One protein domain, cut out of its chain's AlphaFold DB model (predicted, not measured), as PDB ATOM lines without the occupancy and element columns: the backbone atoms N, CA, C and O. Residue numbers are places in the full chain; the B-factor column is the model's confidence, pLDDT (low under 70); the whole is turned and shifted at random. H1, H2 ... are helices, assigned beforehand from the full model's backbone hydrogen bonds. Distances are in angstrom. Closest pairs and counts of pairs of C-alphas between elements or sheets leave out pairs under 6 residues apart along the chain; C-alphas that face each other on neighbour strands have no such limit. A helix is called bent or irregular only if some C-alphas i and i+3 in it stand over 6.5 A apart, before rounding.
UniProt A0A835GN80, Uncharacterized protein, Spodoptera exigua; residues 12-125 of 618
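Overview. This is residues 12 to 125 of the 618 residues of an uncharacterized protein of Spodoptera exigua (UniProt A0A835GN80). This is a loosely joined frame of helices, with H2 and H4 along one long side, H7 along the opposite side, and H3 and H8 together at one end. H6 lies at the other end beside the start of H7, H5 and the link of residues 38 to 45 run through the space between the long sides, and residues 16 to 26, which include the first part of H2, stick out. The printed part has 114 residues with eight named helices, H1 to H8 in order along the chain, and no named strand; the class is all helix. Contacts between helices are few, yet the whole is compact by its radius of gyration of the C-alphas, 15.0 A, and elongated in outline, spanning 44 by 29 by 27 A.

Arrangement. H1, residues 12 to 15, is close to but not clearly touching H5, residues 76 to 79; their closest C-alphas, of Leu 14 and Ala 76, are 7.5 A apart. H2, residues 21 to 37, is close to but not clearly touching H4, residues 62 to 73, with C-alphas of Lys 31 and Phe 70 closest at 7.8 A; they run opposite ways at a shallow tilt of 22 degrees. H3, residues 46 to 53, and H8, residues 116 to 123, touch, with C-alphas of Val 47 and Ala 119 closest at 5.3 A, at a steep tilt of 65 degrees, the same way. H4 and H5 only just touch, only at the corner, with 3 pairs of C-alphas within 8 A; the closest, of Leu 73 and Arg 79, are 5.8 A apart. H6, residues 86 to 92, and H7, residues 96 to 112, touch only at the corner, about perpendicular at 77 degrees; H7 does so with residues 96 to 99 alone, and the C-alphas of Asn 90 and Ala 96 are closest at 5.1 A. H2 and H7 are apart. Every O i to N i+4 pair is within hydrogen-bond range in H2, H3, H4, H6 and H8, and 8 of 13 are in H7; H1 and H5 are too short for such a pair.

Along the chain. C-alpha 12, where H1 begins, is at (117.908, 119.849, 156.001). H2 measures 23.8 A from first to last C-alpha, H4 16.8 A and H7 24.5 A. H7 has a kink of 49 degrees near residue 106 and is irregular, but only just: C-alphas 108 and 111 are 7.0 A apart. H8 ends with C-alpha 123 at (97.866, 100.492, 133.400).

Size, cuts and confidence. The two C-alphas farthest apart, of Thr 20 and Gly 125, are 46.3 A apart. The printed part has no cut and no long link. The mean pLDDT of the printed part is 72.0, and residues 12 to 45 are under 70.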
ATOM      1  N   GLU A  12     116.753 119.217 155.338       44.34
ATOM      2  CA  GLU A  12     117.908 119.849 156.001       44.34
ATOM      3  C   GLU A  12     118.437 118.991 157.166       44.34
ATOM      4  O   GLU A  12     119.637 118.791 157.299       44.34
ATOM      5  N   LEU A  13     117.539 118.366 157.935       40.75
ATOM      6  CA  LEU A  13     117.883 117.445 159.032       40.75
ATOM      7  C   LEU A  13     118.507 116.113 158.577       40.75
ATOM      8  O   LEU A  13     119.172 115.433 159.367       40.75
ATOM      9  N   LEU A  14     118.231 115.689 157.342       43.88
ATOM     10  CA  LEU A  14     118.795 114.473 156.757       43.88
ATOM     11  C   LEU A  14     120.124 114.753 156.058       43.88
ATOM     12  O   LEU A  14     121.002 113.895 156.112       43.88
ATOM     13  N   ASP A  15     120.283 115.937 155.470       46.94
ATOM     14  CA  ASP A  15     121.530 116.368 154.842       46.94
ATOM     15  C   ASP A  15     122.598 116.716 155.899       46.94
ATOM     16  O   ASP A  15     123.740 116.290 155.755       46.94
ATOM     17  N   GLU A  16     122.224 117.328 157.034       47.22
ATOM     18  CA  GLU A  16     123.129 117.556 158.183       47.22
ATOM     19  C   GLU A  16     123.612 116.257 158.863       47.22
ATOM     20  O   GLU A  16     124.641 116.244 159.534       47.22
ATOM     21  N   ASN A  17     122.896 115.137 158.693       43.84
ATOM     22  CA  ASN A  17     123.267 113.834 159.266       43.84
ATOM     23  C   ASN A  17     123.905 112.868 158.253       43.84
ATOM     24  O   ASN A  17     124.266 111.755 158.635       43.84
ATOM     25  N   ALA A  18     124.042 113.254 156.981       46.16
ATOM     26  CA  ALA A  18     124.597 112.408 155.921       46.16
ATOM     27  C   ALA A  18     126.124 112.553 155.744       46.16
ATOM     28  O   ALA A  18     126.695 111.984 154.814       46.16
ATOM     29  N   GLU A  19     126.807 113.296 156.620       46.41
ATOM     30  CA  GLU A  19     128.212 113.688 156.432       46.41
ATOM     31  C   GLU A  19     129.243 112.564 156.631       46.41
ATOM     32  O   GLU A  19     130.435 112.759 156.374       46.41
ATOM     33  N   THR A  20     128.848 111.361 157.063       52.66
ATOM     34  CA  THR A  20     129.823 110.279 157.236       52.66
ATOM     35  C   THR A  20     129.948 109.427 155.971       52.66
ATOM     36  O   THR A  20     128.966 108.904 155.455       52.66
ATOM     37  N   GLN A  21     131.181 109.163 155.508       52.12
ATOM     38  CA  GLN A  21     131.490 108.171 154.447       52.12
ATOM     39  C   GLN A  21     130.838 106.794 154.689       52.12
ATOM     40  O   GLN A  21     130.726 105.957 153.791       52.12
ATOM     41  N   GLN A  22     130.432 106.538 155.931       48.91
ATOM     42  CA  GLN A  22     129.717 105.348 156.328       48.91
ATOM     43  C   GLN A  22     128.287 105.323 155.772       48.91
ATOM     44  O   GLN A  22     127.854 104.251 155.356       48.91
ATOM     45  N   ASP A  23     127.597 106.463 155.694       56.44
ATOM     46  CA  ASP A  23     126.222 106.602 155.192       56.44
ATOM     47  C   ASP A  23     126.134 106.424 153.677       56.44
ATOM     48  O   ASP A  23     125.288 105.662 153.212       56.44
ATOM     49  N   GLU A  24     127.090 106.959 152.917       60.38
ATOM     50  CA  GLU A  24     127.292 106.645 151.490       60.38
ATOM     51  C   GLU A  24     127.501 105.135 151.260       60.38
ATOM     52  O   GLU A  24     126.826 104.514 150.436       60.38
ATOM     53  N   ALA A  25     128.362 104.489 152.057       60.47
ATOM     54  CA  ALA A  25     128.601 103.048 151.960       60.47
ATOM     55  C   ALA A  25     127.375 102.206 152.369       60.47
ATOM     56  O   ALA A  25     127.175 101.090 151.875       60.47
ATOM     57  N   ILE A  26     126.539 102.716 153.277       58.34
ATOM     58  CA  ILE A  26     125.262 102.103 153.657       58.34
ATOM     59  C   ILE A  26     124.239 102.282 152.539       58.34
ATOM     60  O   ILE A  26     123.524 101.327 152.248       58.34
ATOM     61  N   LEU A  27     124.183 103.449 151.896       57.22
ATOM     62  CA  LEU A  27     123.309 103.725 150.760       57.22
ATOM     63  C   LEU A  27     123.665 102.843 149.563       57.22
ATOM     64  O   LEU A  27     122.771 102.209 149.009       57.22
ATOM     65  N   GLU A  28     124.948 102.687 149.241       64.94
ATOM     66  CA  GLU A  28     125.416 101.728 148.231       64.94
ATOM     67  C   GLU A  28     125.033 100.290 148.598       64.94
ATOM     68  O   GLU A  28     124.494  99.531 147.790       64.94
ATOM     69  N   ARG A  29     125.178  99.910 149.872       59.78
ATOM     70  CA  ARG A  29     124.769  98.580 150.336       59.78
ATOM     71  C   ARG A  29     123.253  98.380 150.327       59.78
ATOM     72  O   ARG A  29     122.801  97.265 150.081       59.78
ATOM     73  N   ILE A  30     122.464  99.428 150.555       56.88
ATOM     74  CA  ILE A  30     121.001  99.420 150.420       56.88
ATOM     75  C   ILE A  30     120.609  99.335 148.941       56.88
ATOM     76  O   ILE A  30     119.701  98.569 148.630       56.88
ATOM     77  N   LYS A  31     121.305 100.025 148.027       60.22
ATOM     78  CA  LYS A  31     121.113  99.912 146.568       60.22
ATOM     79  C   LYS A  31     121.376  98.477 146.086       60.22
ATOM     80  O   LYS A  31     120.548  97.922 145.361       60.22
ATOM     81  N   ILE A  32     122.439  97.833 146.574       61.78
ATOM     82  CA  ILE A  32     122.768  96.420 146.292       61.78
ATOM     83  C   ILE A  32     121.738  95.460 146.920       61.78
ATOM     84  O   ILE A  32     121.224  94.560 146.261       61.78
ATOM     85  N   LEU A  33     121.340  95.665 148.181       49.88
ATOM     86  CA  LEU A  33     120.321  94.822 148.829       49.88
ATOM     87  C   LEU A  33     118.926  94.996 148.205       49.88
ATOM     88  O   LEU A  33     118.146  94.039 148.160       49.88
ATOM     89  N   ALA A  34     118.617  96.189 147.692       54.47
ATOM     90  CA  ALA A  34     117.410  96.468 146.925       54.47
ATOM     91  C   ALA A  34     117.408  95.766 145.559       54.47
ATOM     92  O   ALA A  34     116.333  95.360 145.111       54.47
ATOM     93  N   GLN A  35     118.581  95.564 144.941       54.62
ATOM     94  CA  GLN A  35     118.753  94.736 143.738       54.62
ATOM     95  C   GLN A  35     118.512  93.248 144.013       54.62
ATOM     96  O   GLN A  35     117.895  92.572 143.189       54.62
ATOM     97  N   GLU A  36     118.976  92.741 145.158       49.59
ATOM     98  CA  GLU A  36     119.007  91.299 145.430       49.59
ATOM     99  C   GLU A  36     117.783  90.761 146.190       49.59
ATOM    100  O   GLU A  36     117.470  89.575 146.070       49.59
ATOM    101  N   SER A  37     117.091  91.579 147.002       48.78
ATOM    102  CA  SER A  37     116.243  91.012 148.069       48.78
ATOM    103  C   SER A  37     115.009  91.796 148.527       48.78
ATOM    104  O   SER A  37     114.334  91.333 149.447       48.78
ATOM    105  N   LEU A  38     114.639  92.927 147.915       46.81
ATOM    106  CA  LEU A  38     113.428  93.663 148.321       46.81
ATOM    107  C   LEU A  38     112.266  93.458 147.334       46.81
ATOM    108  O   LEU A  38     111.995  94.359 146.535       46.81
ATOM    109  N   PRO A  39     111.515  92.340 147.379       46.94
ATOM    110  CA  PRO A  39     110.301  92.220 146.581       46.94
ATOM    111  C   PRO A  39     109.147  93.096 147.102       46.94
ATOM    112  O   PRO A  39     108.191  93.308 146.369       46.94
ATOM    113  N   LYS A  40     109.180  93.596 148.342       50.50
ATOM    114  CA  LYS A  40     108.112  94.379 149.004       50.50
ATOM    115  C   LYS A  40     108.852  95.146 150.112       50.50
ATOM    116  O   LYS A  40     109.611  94.509 150.825       50.50
ATOM    117  N   VAL A  41     108.891  96.468 150.249       54.03
ATOM    118  CA  VAL A  41     107.819  97.348 150.725       54.03
ATOM    119  C   VAL A  41     108.313  98.793 150.512       54.03
ATOM    120  O   VAL A  41     108.955  99.370 151.387       54.03
ATOM    121  N   PHE A  42     108.082  99.365 149.332       55.78
ATOM    122  CA  PHE A  42     108.068 100.824 149.196       55.78
ATOM    123  C   PHE A  42     106.632 101.269 149.443       55.78
ATOM    124  O   PHE A  42     105.717 100.719 148.830       55.78
ATOM    125  N   ALA A  43     106.427 102.234 150.337       53.09
ATOM    126  CA  ALA A  43     105.115 102.834 150.565       53.09
ATOM    127  C   ALA A  43     104.813 103.899 149.504       53.09
ATOM    128  O   ALA A  43     104.574 105.061 149.811       53.09
ATOM    129  N   LEU A  44     104.900 103.502 148.238       58.91
ATOM    130  CA  LEU A  44     104.736 104.388 147.102       58.91
ATOM    131  C   LEU A  44     103.643 103.871 146.147       58.91
ATOM    132  O   LEU A  44     103.739 102.729 145.679       58.91
ATOM    133  N   PRO A  45     102.608 104.682 145.843       63.06
ATOM    134  CA  PRO A  45     101.557 104.310 144.902       63.06
ATOM    135  C   PRO A  45     102.129 104.023 143.513       63.06
ATOM    136  O   PRO A  45     102.575 104.922 142.803       63.06
ATOM    137  N   THR A  46     102.140 102.750 143.117       71.69
ATOM    138  CA  THR A  46     102.927 102.314 141.952       71.69
ATOM    139  C   THR A  46     102.324 102.787 140.623       71.69
ATOM    140  O   THR A  46     103.073 103.080 139.704       71.69
ATOM    141  N   VAL A  47     101.000 102.949 140.511       79.31
ATOM    142  CA  VAL A  47     100.350 103.422 139.265       79.31
ATOM    143  C   VAL A  47     100.506 104.932 139.073       79.31
ATOM    144  O   VAL A  47     100.888 105.374 137.993       79.31
ATOM    145  N   GLY A  48     100.249 105.725 140.121       79.25
ATOM    146  CA  GLY A  48     100.379 107.186 140.061       79.25
ATOM    147  C   GLY A  48     101.811 107.628 139.771       79.25
ATOM    148  O   GLY A  48     102.028 108.537 138.982       79.25
ATOM    149  N   LEU A  49     102.797 106.923 140.336       80.38
ATOM    150  CA  LEU A  49     104.203 107.186 140.045       80.38
ATOM    151  C   LEU A  49     104.595 106.817 138.625       80.38
ATOM    152  O   LEU A  49     105.318 107.574 137.994       80.38
ATOM    153  N   VAL A  50     104.122 105.684 138.107       83.19
ATOM    154  CA  VAL A  50     104.422 105.312 136.721       83.19
ATOM    155  C   VAL A  50     103.884 106.368 135.762       83.19
ATOM    156  O   VAL A  50     104.649 106.843 134.936       83.19
ATOM    157  N   ARG A  51     102.648 106.842 135.966       84.19
ATOM    158  CA  ARG A  51     102.071 107.945 135.178       84.19
ATOM    159  C   ARG A  51     102.779 109.290 135.372       84.19
ATOM    160  O   ARG A  51     102.723 110.134 134.491       84.19
ATOM    161  N   ALA A  52     103.433 109.512 136.510       83.88
ATOM    162  CA  ALA A  52     104.221 110.722 136.741       83.88
ATOM    163  C   ALA A  52     105.578 110.693 136.014       83.88
ATOM    164  O   ALA A  52     106.070 111.739 135.605       83.88
ATOM    165  N   PHE A  53     106.186 109.511 135.862       82.12
ATOM    166  CA  PHE A  53     107.432 109.336 135.105       82.12
ATOM    167  C   PHE A  53     107.195 109.183 133.599       82.12
ATOM    168  O   PHE A  53     108.056 109.577 132.816       82.12
ATOM    169  N   ASP A  54     106.058 108.608 133.216       86.25
ATOM    170  CA  ASP A  54     105.639 108.392 131.835       86.25
ATOM    171  C   ASP A  54     104.095 108.438 131.749       86.25
ATOM    172  O   ASP A  54     103.422 107.442 132.042       86.25
ATOM    173  N   PRO A  55     103.510 109.602 131.407       86.00
ATOM    174  CA  PRO A  55     102.058 109.790 131.358       86.00
ATOM    175  C   PRO A  55     101.330 108.876 130.368       86.00
ATOM    176  O   PRO A  55     100.146 108.605 130.565       86.00
ATOM    177  N   GLU A  56     102.029 108.386 129.341       85.75
ATOM    178  CA  GLU A  56     101.483 107.541 128.270       85.75
ATOM    179  C   GLU A  56     101.772 106.044 128.491       85.75
ATOM    180  O   GLU A  56     101.507 105.209 127.626       85.75
ATOM    181  N   ALA A  57     102.315 105.665 129.653       85.38
ATOM    182  CA  ALA A  57     102.664 104.279 129.933       85.38
ATOM    183  C   ALA A  57     101.428 103.370 130.070       85.38
ATOM    184  O   ALA A  57     100.811 103.277 131.133       85.38
ATOM    185  N   ASP A  58     101.150 102.587 129.028       85.81
ATOM    186  CA  ASP A  58     100.119 101.535 129.040       85.81
ATOM    187  C   ASP A  58     100.580 100.237 129.725       85.81
ATOM    188  O   ASP A  58      99.788  99.345 130.032       85.81
ATOM    189  N   HIS A  59     101.884 100.076 129.951       86.50
ATOM    190  CA  HIS A  59     102.441  98.878 130.570       86.50
ATOM    191  C   HIS A  59     103.703  99.189 131.375       86.50
ATOM    192  O   HIS A  59     104.464 100.106 131.081       86.50
ATOM    193  N   LEU A  60     103.957  98.373 132.394       86.44
ATOM    194  CA  LEU A  60     105.088  98.485 133.301       86.44
ATOM    195  C   LEU A  60     106.007  97.271 133.150       86.44
ATOM    196  O   LEU A  60     105.826  96.228 133.789       86.44
ATOM    197  N   SER A  61     107.024  97.418 132.299       86.31
ATOM    198  CA  SER A  61     108.071  96.407 132.145       86.31
ATOM    199  C   SER A  61     108.890  96.248 133.434       86.31
ATOM    200  O   SER A  61     109.012  97.166 134.248       86.31
ATOM    201  N   GLU A  62     109.494  95.073 133.642       81.12
ATOM    202  CA  GLU A  62     110.345  94.845 134.819       81.12
ATOM    203  C   GLU A  62     111.550  95.785 134.860       81.12
ATOM    204  O   GLU A  62     111.935  96.253 135.932       81.12
ATOM    205  N   LYS A  63     112.118  96.077 133.686       82.75
ATOM    206  CA  LYS A  63     113.234  97.005 133.532       82.75
ATOM    207  C   LYS A  63     112.813  98.431 133.912       82.75
ATOM    208  O   LYS A  63     113.453  99.018 134.779       82.75
ATOM    209  N   GLY A  64     111.694  98.925 133.375       82.75
ATOM    210  CA  GLY A  64     111.169 100.258 133.697       82.75
ATOM    211  C   GLY A  64     110.791 100.410 135.175       82.75
ATOM    212  O   GLY A  64     111.138 101.400 135.812       82.75
ATOM    213  N   TYR A  65     110.187  99.380 135.775       82.50
ATOM    214  CA  TYR A  65     109.898  99.368 137.212       82.50
ATOM    215  C   TYR A  65     111.166  99.481 138.074       82.50
ATOM    216  O   TYR A  65     111.175 100.202 139.073       82.50
ATOM    217  N   ARG A  66     112.247  98.784 137.696       80.06
ATOM    218  CA  ARG A  66     113.534  98.879 138.403       80.06
ATOM    219  C   ARG A  66     114.146 100.270 138.258       80.06
ATOM    220  O   ARG A  66     114.594 100.820 139.256       80.06
ATOM    221  N   GLU A  67     114.133 100.847 137.060       81.56
ATOM    222  CA  GLU A  67     114.678 102.185 136.797       81.56
ATOM    223  C   GLU A  67     113.956 103.276 137.599       81.56
ATOM    224  O   GLU A  67     114.610 104.075 138.270       81.56
ATOM    225  N   ILE A  68     112.619 103.260 137.615       82.25
ATOM    226  CA  ILE A  68     111.811 104.183 138.429       82.25
ATOM    227  C   ILE A  68     112.164 104.029 139.914       82.25
ATOM    228  O   ILE A  68     112.368 105.014 140.619       82.25
ATOM    229  N   ARG A  69     112.310 102.791 140.398       78.06
ATOM    230  CA  ARG A  69     112.673 102.511 141.792       78.06
ATOM    231  C   ARG A  69     114.065 103.029 142.170       78.06
ATOM    232  O   ARG A  69     114.234 103.501 143.292       78.06
ATOM    233  N   PHE A  70     115.041 102.950 141.265       77.56
ATOM    234  CA  PHE A  70     116.372 103.518 141.495       77.56
ATOM    235  C   PHE A  70     116.331 105.037 141.571       77.56
ATOM    236  O   PHE A  70     116.824 105.588 142.548       77.56
ATOM    237  N   LYS A  71     115.669 105.693 140.612       81.00
ATOM    238  CA  LYS A  71     115.511 107.155 140.626       81.00
ATOM    239  C   LYS A  71     114.807 107.640 141.887       81.00
ATOM    240  O   LYS A  71     115.181 108.658 142.455       81.00
ATOM    241  N   LEU A  72     113.810 106.887 142.356       76.56
ATOM    242  CA  LEU A  72     113.131 107.202 143.604       76.56
ATOM    243  C   LEU A  72     114.099 107.143 144.779       76.56
ATOM    244  O   LEU A  72     114.081 108.073 145.564       76.56
ATOM    245  N   LEU A  73     114.962 106.130 144.897       76.81
ATOM    246  CA  LEU A  73     115.915 105.999 146.014       76.81
ATOM    247  C   LEU A  73     116.903 107.168 146.157       76.81
ATOM    248  O   LEU A  73     117.428 107.387 147.255       76.81
ATOM    249  N   ASP A  74     117.132 107.929 145.092       77.12
ATOM    250  CA  ASP A  74     117.987 109.113 145.138       77.12
ATOM    251  C   ASP A  74     117.316 110.282 145.887       77.12
ATOM    252  O   ASP A  74     118.002 111.162 146.405       77.12
ATOM    253  N   TRP A  75     115.991 110.258 146.072       76.81
ATOM    254  CA  TRP A  75     115.257 111.295 146.804       76.81
ATOM    255  C   TRP A  75     115.199 110.996 148.309       76.81
ATOM    256  O   TRP A  75     114.838 109.901 148.734       76.81
ATOM    257  N   ALA A  76     115.499 111.983 149.158       71.06
ATOM    258  CA  ALA A  76     115.493 111.802 150.618       71.06
ATOM    259  C   ALA A  76     114.120 111.366 151.165       71.06
ATOM    260  O   ALA A  76     114.022 110.463 152.000       71.06
ATOM    261  N   PHE A  77     113.046 111.942 150.623       73.88
ATOM    262  CA  PHE A  77     111.669 111.644 151.013       73.88
ATOM    263  C   PHE A  77     111.269 110.174 150.787       73.88
ATOM    264  O   PHE A  77     110.616 109.554 151.623       73.88
ATOM    265  N   THR A  78     111.683 109.570 149.677       75.12
ATOM    266  CA  THR A  78     111.327 108.180 149.337       75.12
ATOM    267  C   THR A  78     112.131 107.170 150.161       75.12
ATOM    268  O   THR A  78     111.617 106.099 150.490       75.12
ATOM    269  N   ARG A  79     113.366 107.514 150.561       73.12
ATOM    270  CA  ARG A  79     114.159 106.733 151.523       73.12
ATOM    271  C   ARG A  79     113.466 106.691 152.882       73.12
ATOM    272  O   ARG A  79     113.394 105.631 153.505       73.12
ATOM    273  N   ALA A  80     112.858 107.805 153.293       70.56
ATOM    274  CA  ALA A  80     112.036 107.866 154.496       70.56
ATOM    275  C   ALA A  80     110.756 107.014 154.405       70.56
ATOM    276  O   ALA A  80     110.167 106.713 155.438       70.56
ATOM    277  N   LEU A  81     110.347 106.542 153.219       73.06
ATOM    278  CA  LEU A  81     109.184 105.663 153.005       73.06
ATOM    279  C   LEU A  81     109.526 104.160 153.004       73.06
ATOM    280  O   LEU A  81     108.660 103.318 152.750       73.06
ATOM    281  N   ILE A  82     110.770 103.790 153.325       78.12
ATOM    282  CA  ILE A  82     111.180 102.389 153.480       78.12
ATOM    283  C   ILE A  82     110.620 101.849 154.804       78.12
ATOM    284  O   ILE A  82     111.082 102.212 155.890       78.12
ATOM    285  N   LEU A  83     109.605 100.985 154.721       72.69
ATOM    286  CA  LEU A  83     108.919 100.411 155.892       72.69
ATOM    287  C   LEU A  83     109.499  99.062 156.346       72.69
ATOM    288  O   LEU A  83     109.172  98.582 157.429       72.69
ATOM    289  N   GLY A  84     110.348  98.429 155.536       74.56
ATOM    290  CA  GLY A  84     110.935  97.133 155.865       74.56
ATOM    291  C   GLY A  84     112.286  96.910 155.187       74.56
ATOM    292  O   GLY A  84     112.512  97.455 154.106       74.56
ATOM    293  N   PRO A  85     113.177  96.094 155.787       78.19
ATOM    294  CA  PRO A  85     113.051  95.389 157.071       78.19
ATOM    295  C   PRO A  85     113.079  96.330 158.298       78.19
ATOM    296  O   PRO A  85     113.666  97.409 158.198       78.19
ATOM    297  N   PRO A  86     112.524  95.932 159.466       74.00
ATOM    298  CA  PRO A  86     112.486  96.772 160.673       74.00
ATOM    299  C   PRO A  86     113.863  97.268 161.122       74.00
ATOM    300  O   PRO A  86     113.998  98.397 161.571       74.00
ATOM    301  N   SER A  87     114.910  96.466 160.930       75.56
ATOM    302  CA  SER A  87     116.292  96.861 161.224       75.56
ATOM    303  C   SER A  87     116.769  98.056 160.392       75.56
ATOM    304  O   SER A  87     117.509  98.893 160.900       75.56
ATOM    305  N   ILE A  88     116.340  98.155 159.132       76.56
ATOM    306  CA  ILE A  88     116.665  99.276 158.241       76.56
ATOM    307  C   ILE A  88     115.750 100.460 158.552       76.56
ATOM    308  O   ILE A  88     116.222 101.581 158.699       76.56
ATOM    309  N   ALA A  89     114.454 100.204 158.723       79.06
ATOM    310  CA  ALA A  89     113.468 101.230 159.034       79.06
ATOM    311  C   ALA A  89     113.782 101.972 160.351       79.06
ATOM    312  O   ALA A  89     113.741 103.203 160.371       79.06
ATOM    313  N   ASN A  90     114.176 101.231 161.394       81.50
ATOM    314  CA  ASN A  90     114.585 101.773 162.692       81.50
ATOM    315  C   ASN A  90     115.893 102.558 162.596       81.50
ATOM    316  O   ASN A  90     116.061 103.546 163.300       81.50
ATOM    317  N   ARG A  91     116.811 102.133 161.721       78.25
ATOM    318  CA  ARG A  91     118.083 102.825 161.498       78.25
ATOM    319  C   ARG A  91     117.884 104.152 160.767       78.25
ATOM    320  O   ARG A  91     118.473 105.139 161.178       78.25
ATOM    321  N   ILE A  92     117.029 104.182 159.742       78.31
ATOM    322  CA  ILE A  92     116.697 105.408 158.995       78.31
ATOM    323  C   ILE A  92     116.006 106.434 159.905       78.31
ATOM    324  O   ILE A  92     116.232 107.629 159.766       78.31
ATOM    325  N   ARG A  93     115.164 105.984 160.843       82.00
ATOM    326  CA  ARG A  93     114.350 106.870 161.700       82.00
ATOM    327  C   ARG A  93     114.903 107.052 163.118       82.00
ATOM    328  O   ARG A  93     114.268 107.700 163.949       82.00
ATOM    329  N   GLY A  94     116.058 106.457 163.413       82.94
ATOM    330  CA  GLY A  94     116.749 106.512 164.703       82.94
ATOM    331  C   GLY A  94     116.143 105.658 165.826       82.94
ATOM    332  O   GLY A  94     116.861 105.289 166.751       82.94
ATOM    333  N   SER A  95     114.851 105.305 165.778       86.56
ATOM    334  CA  SER A  95     114.225 104.461 166.805       86.56
ATOM    335  C   SER A  95     113.044 103.626 166.298       86.56
ATOM    336  O   SER A  95     112.421 103.920 165.271       86.56
ATOM    337  N   ALA A  96     112.716 102.573 167.054       83.25
ATOM    338  CA  ALA A  96     111.546 101.733 166.799       83.25
ATOM    339  C   ALA A  96     110.231 102.504 167.006       83.25
ATOM    340  O   ALA A  96     109.355 102.446 166.149       83.25
ATOM    341  N   ALA A  97     110.137 103.312 168.069       84.81
ATOM    342  CA  ALA A  97     108.951 104.120 168.362       84.81
ATOM    343  C   ALA A  97     108.634 105.127 167.238       84.81
ATOM    344  O   ALA A  97     107.494 105.234 166.795       84.81
ATOM    345  N   ARG A  98     109.655 105.810 166.692       82.31
ATOM    346  CA  ARG A  98     109.479 106.714 165.537       82.31
ATOM    347  C   ARG A  98     109.066 105.967 164.272       82.31
ATOM    348  O   ARG A  98     108.321 106.498 163.455       82.31
ATOM    349  N   THR A  99     109.534 104.733 164.111       85.56
ATOM    350  CA  THR A  99     109.151 103.875 162.984       85.56
ATOM    351  C   THR A  99     107.691 103.442 163.071       85.56
ATOM    352  O   THR A  99     107.017 103.404 162.043       85.56
ATOM    353  N   GLU A 100     107.175 103.168 164.270       86.25
ATOM    354  CA  GLU A 100     105.760 102.841 164.471       86.25
ATOM    355  C   GLU A 100     104.836 104.039 164.253       86.25
ATOM    356  O   GLU A 100     103.859 103.903 163.518       86.25
ATOM    357  N   LEU A 101     105.179 105.218 164.787       86.06
ATOM    358  CA  LEU A 101     104.423 106.453 164.532       86.06
ATOM    359  C   LEU A 101     104.361 106.771 163.034       86.06
ATOM    360  O   LEU A 101     103.295 107.033 162.487       86.06
ATOM    361  N   PHE A 102     105.495 106.664 162.339       83.81
ATOM    362  CA  PHE A 102     105.542 106.866 160.894       83.81
ATOM    363  C   PHE A 102     104.695 105.843 160.132       83.81
ATOM    364  O   PHE A 102     104.015 106.186 159.167       83.81
ATOM    365  N   LYS A 103     104.727 104.575 160.559       83.44
ATOM    366  CA  LYS A 103     103.910 103.519 159.962       83.44
ATOM    367  C   LYS A 103     102.426 103.864 160.086       83.44
ATOM    368  O   LYS A 103     101.742 103.814 159.076       83.44
ATOM    369  N   GLN A 104     101.966 104.304 161.257       84.00
ATOM    370  CA  GLN A 104     100.582 104.751 161.460       84.00
ATOM    371  C   GLN A 104     100.203 105.913 160.527       84.00
ATOM    372  O   GLN A 104      99.153 105.862 159.892       84.00
ATOM    373  N   SER A 105     101.077 106.911 160.348       81.31
ATOM    374  CA  SER A 105     100.822 108.043 159.437       81.31
ATOM    375  C   SER A 105     100.747 107.647 157.957       81.31
ATOM    376  O   SER A 105     100.092 108.319 157.165       81.31
ATOM    377  N   VAL A 106     101.416 106.559 157.568       77.06
ATOM    378  CA  VAL A 106     101.469 106.057 156.183       77.06
ATOM    379  C   VAL A 106     100.427 104.957 155.928       77.06
ATOM    380  O   VAL A 106     100.235 104.531 154.788       77.06
ATOM    381  N   ASP A 107      99.684 104.521 156.949       78.75
ATOM    382  CA  ASP A 107      98.698 103.446 156.811       78.75
ATOM    383  C   ASP A 107      97.543 103.805 155.869       78.75
ATOM    384  O   ASP A 107      97.074 102.934 155.134       78.75
ATOM    385  N   GLY A 108      97.190 105.090 155.771       76.44
ATOM    386  CA  GLY A 108      96.231 105.594 154.780       76.44
ATOM    387  C   GLY A 108      96.694 105.459 153.324       76.44
ATOM    388  O   GLY A 108      95.868 105.444 152.417       76.44
ATOM    389  N   LEU A 109      98.001 105.299 153.078       72.06
ATOM    390  CA  LEU A 109      98.551 105.087 151.736       72.06
ATOM    391  C   LEU A 109      98.565 103.611 151.330       72.06
ATOM    392  O   LEU A 109      98.683 103.326 150.140       72.06
ATOM    393  N   ARG A 110      98.414 102.666 152.274       72.19
ATOM    394  CA  ARG A 110      98.463 101.217 151.992       72.19
ATOM    395  C   ARG A 110      97.497 100.754 150.893       72.19
ATOM    396  O   ARG A 110      97.942  99.958 150.069       72.19
ATOM    397  N   PRO A 111      96.238 101.232 150.817       74.25
ATOM    398  CA  PRO A 111      95.313 100.830 149.752       74.25
ATOM    399  C   PRO A 111      95.759 101.251 148.344       74.25
ATOM    400  O   PRO A 111      95.334 100.648 147.364       74.25
ATOM    401  N   LEU A 112      96.628 102.261 148.235       70.44
ATOM    402  CA  LEU A 112      97.144 102.786 146.965       70.44
ATOM    403  C   LEU A 112      98.428 102.066 146.507       70.44
ATOM    404  O   LEU A 112      98.950 102.326 145.417       70.44
ATOM    405  N   LEU A 113      98.967 101.167 147.336       74.31
ATOM    406  CA  LEU A 113     100.191 100.420 147.060       74.31
ATOM    407  C   LEU A 113      99.884  99.177 146.227       74.31
ATOM    408  O   LEU A 113      99.611  98.103 146.755       74.31
ATOM    409  N   HIS A 114      99.980  99.316 144.912       76.31
ATOM    410  CA  HIS A 114      99.838  98.187 143.998       76.31
ATOM    411  C   HIS A 114     101.150  97.426 143.822       76.31
ATOM    412  O   HIS A 114     102.222  98.017 143.682       76.31
ATOM    413  N   THR A 115     101.079  96.096 143.761       79.69
ATOM    414  CA  THR A 115     102.226  95.306 143.288       79.69
ATOM    415  C   THR A 115     102.517  95.622 141.818       79.69
ATOM    416  O   THR A 115     101.631  96.063 141.093       79.69
ATOM    417  N   ARG A 116     103.736  95.356 141.314       83.25
ATOM    418  CA  ARG A 116     104.063  95.558 139.881       83.25
ATOM    419  C   ARG A 116     103.021  94.918 138.955       83.25
ATOM    420  O   ARG A 116     102.660  95.501 137.944       83.25
ATOM    421  N   TYR A 117     102.563  93.710 139.290       80.94
ATOM    422  CA  TYR A 117     101.578  92.981 138.493       80.94
ATOM    423  C   TYR A 117     100.199  93.653 138.520       80.94
ATOM    424  O   TYR A 117      99.581  93.803 137.472       80.94
ATOM    425  N   GLU A 118      99.746  94.105 139.690       82.19
ATOM    426  CA  GLU A 118      98.501  94.873 139.832       82.19
ATOM    427  C   GLU A 118      98.587  96.221 139.121       82.19
ATOM    428  O   GLU A 118      97.682  96.571 138.376       82.19
ATOM    429  N   ALA A 119      99.698  96.940 139.281       84.25
ATOM    430  CA  ALA A 119      99.926  98.212 138.613       84.25
ATOM    431  C   ALA A 119      99.938  98.039 137.093       84.25
ATOM    432  O   ALA A 119      99.259  98.778 136.394       84.25
ATOM    433  N   ASN A 120     100.627  97.016 136.582       85.38
ATOM    434  CA  ASN A 120     100.620  96.695 135.159       85.38
ATOM    435  C   ASN A 120      99.213  96.334 134.659       85.38
ATOM    436  O   ASN A 120      98.852  96.747 133.571       85.38
ATOM    437  N   LYS A 121      98.413  95.612 135.457       85.19
ATOM    438  CA  LYS A 121      97.020  95.266 135.132       85.19
ATOM    439  C   LYS A 121      96.101  96.495 135.096       85.19
ATOM    440  O   LYS A 121      95.168  96.532 134.303       85.19
ATOM    441  N   ILE A 122      96.353  97.476 135.963       86.38
ATOM    442  CA  ILE A 122      95.618  98.749 136.006       86.38
ATOM    443  C   ILE A 122      96.027  99.648 134.831       86.38
ATOM    444  O   ILE A 122      95.165 100.263 134.210       86.38
ATOM    445  N   LEU A 123      97.325  99.707 134.514       85.38
ATOM    446  CA  LEU A 123      97.866 100.492 133.400       85.38
ATOM    447  C   LEU A 123      97.440  99.927 132.043       85.38
ATOM    448  O   LEU A 123      97.005 100.694 131.196       85.38
ATOM    449  N   SER A 124      97.432  98.599 131.883       84.31
ATOM    450  CA  SER A 124      97.028  97.927 130.638       84.31
ATOM    451  C   SER A 124      95.532  98.020 130.329       84.31
ATOM    452  O   SER A 124      95.050  97.361 129.409       84.31
ATOM    453  N   GLY A 125      94.792  98.781 131.133       72.94
ATOM    454  CA  GLY A 125      93.355  98.893 131.064       72.94
ATOM    455  C   GLY A 125      92.682  97.628 131.578       72.94
ATOM    456  O   GLY A 125      92.847  96.521 131.065       72.94
TER     457      GLY A 125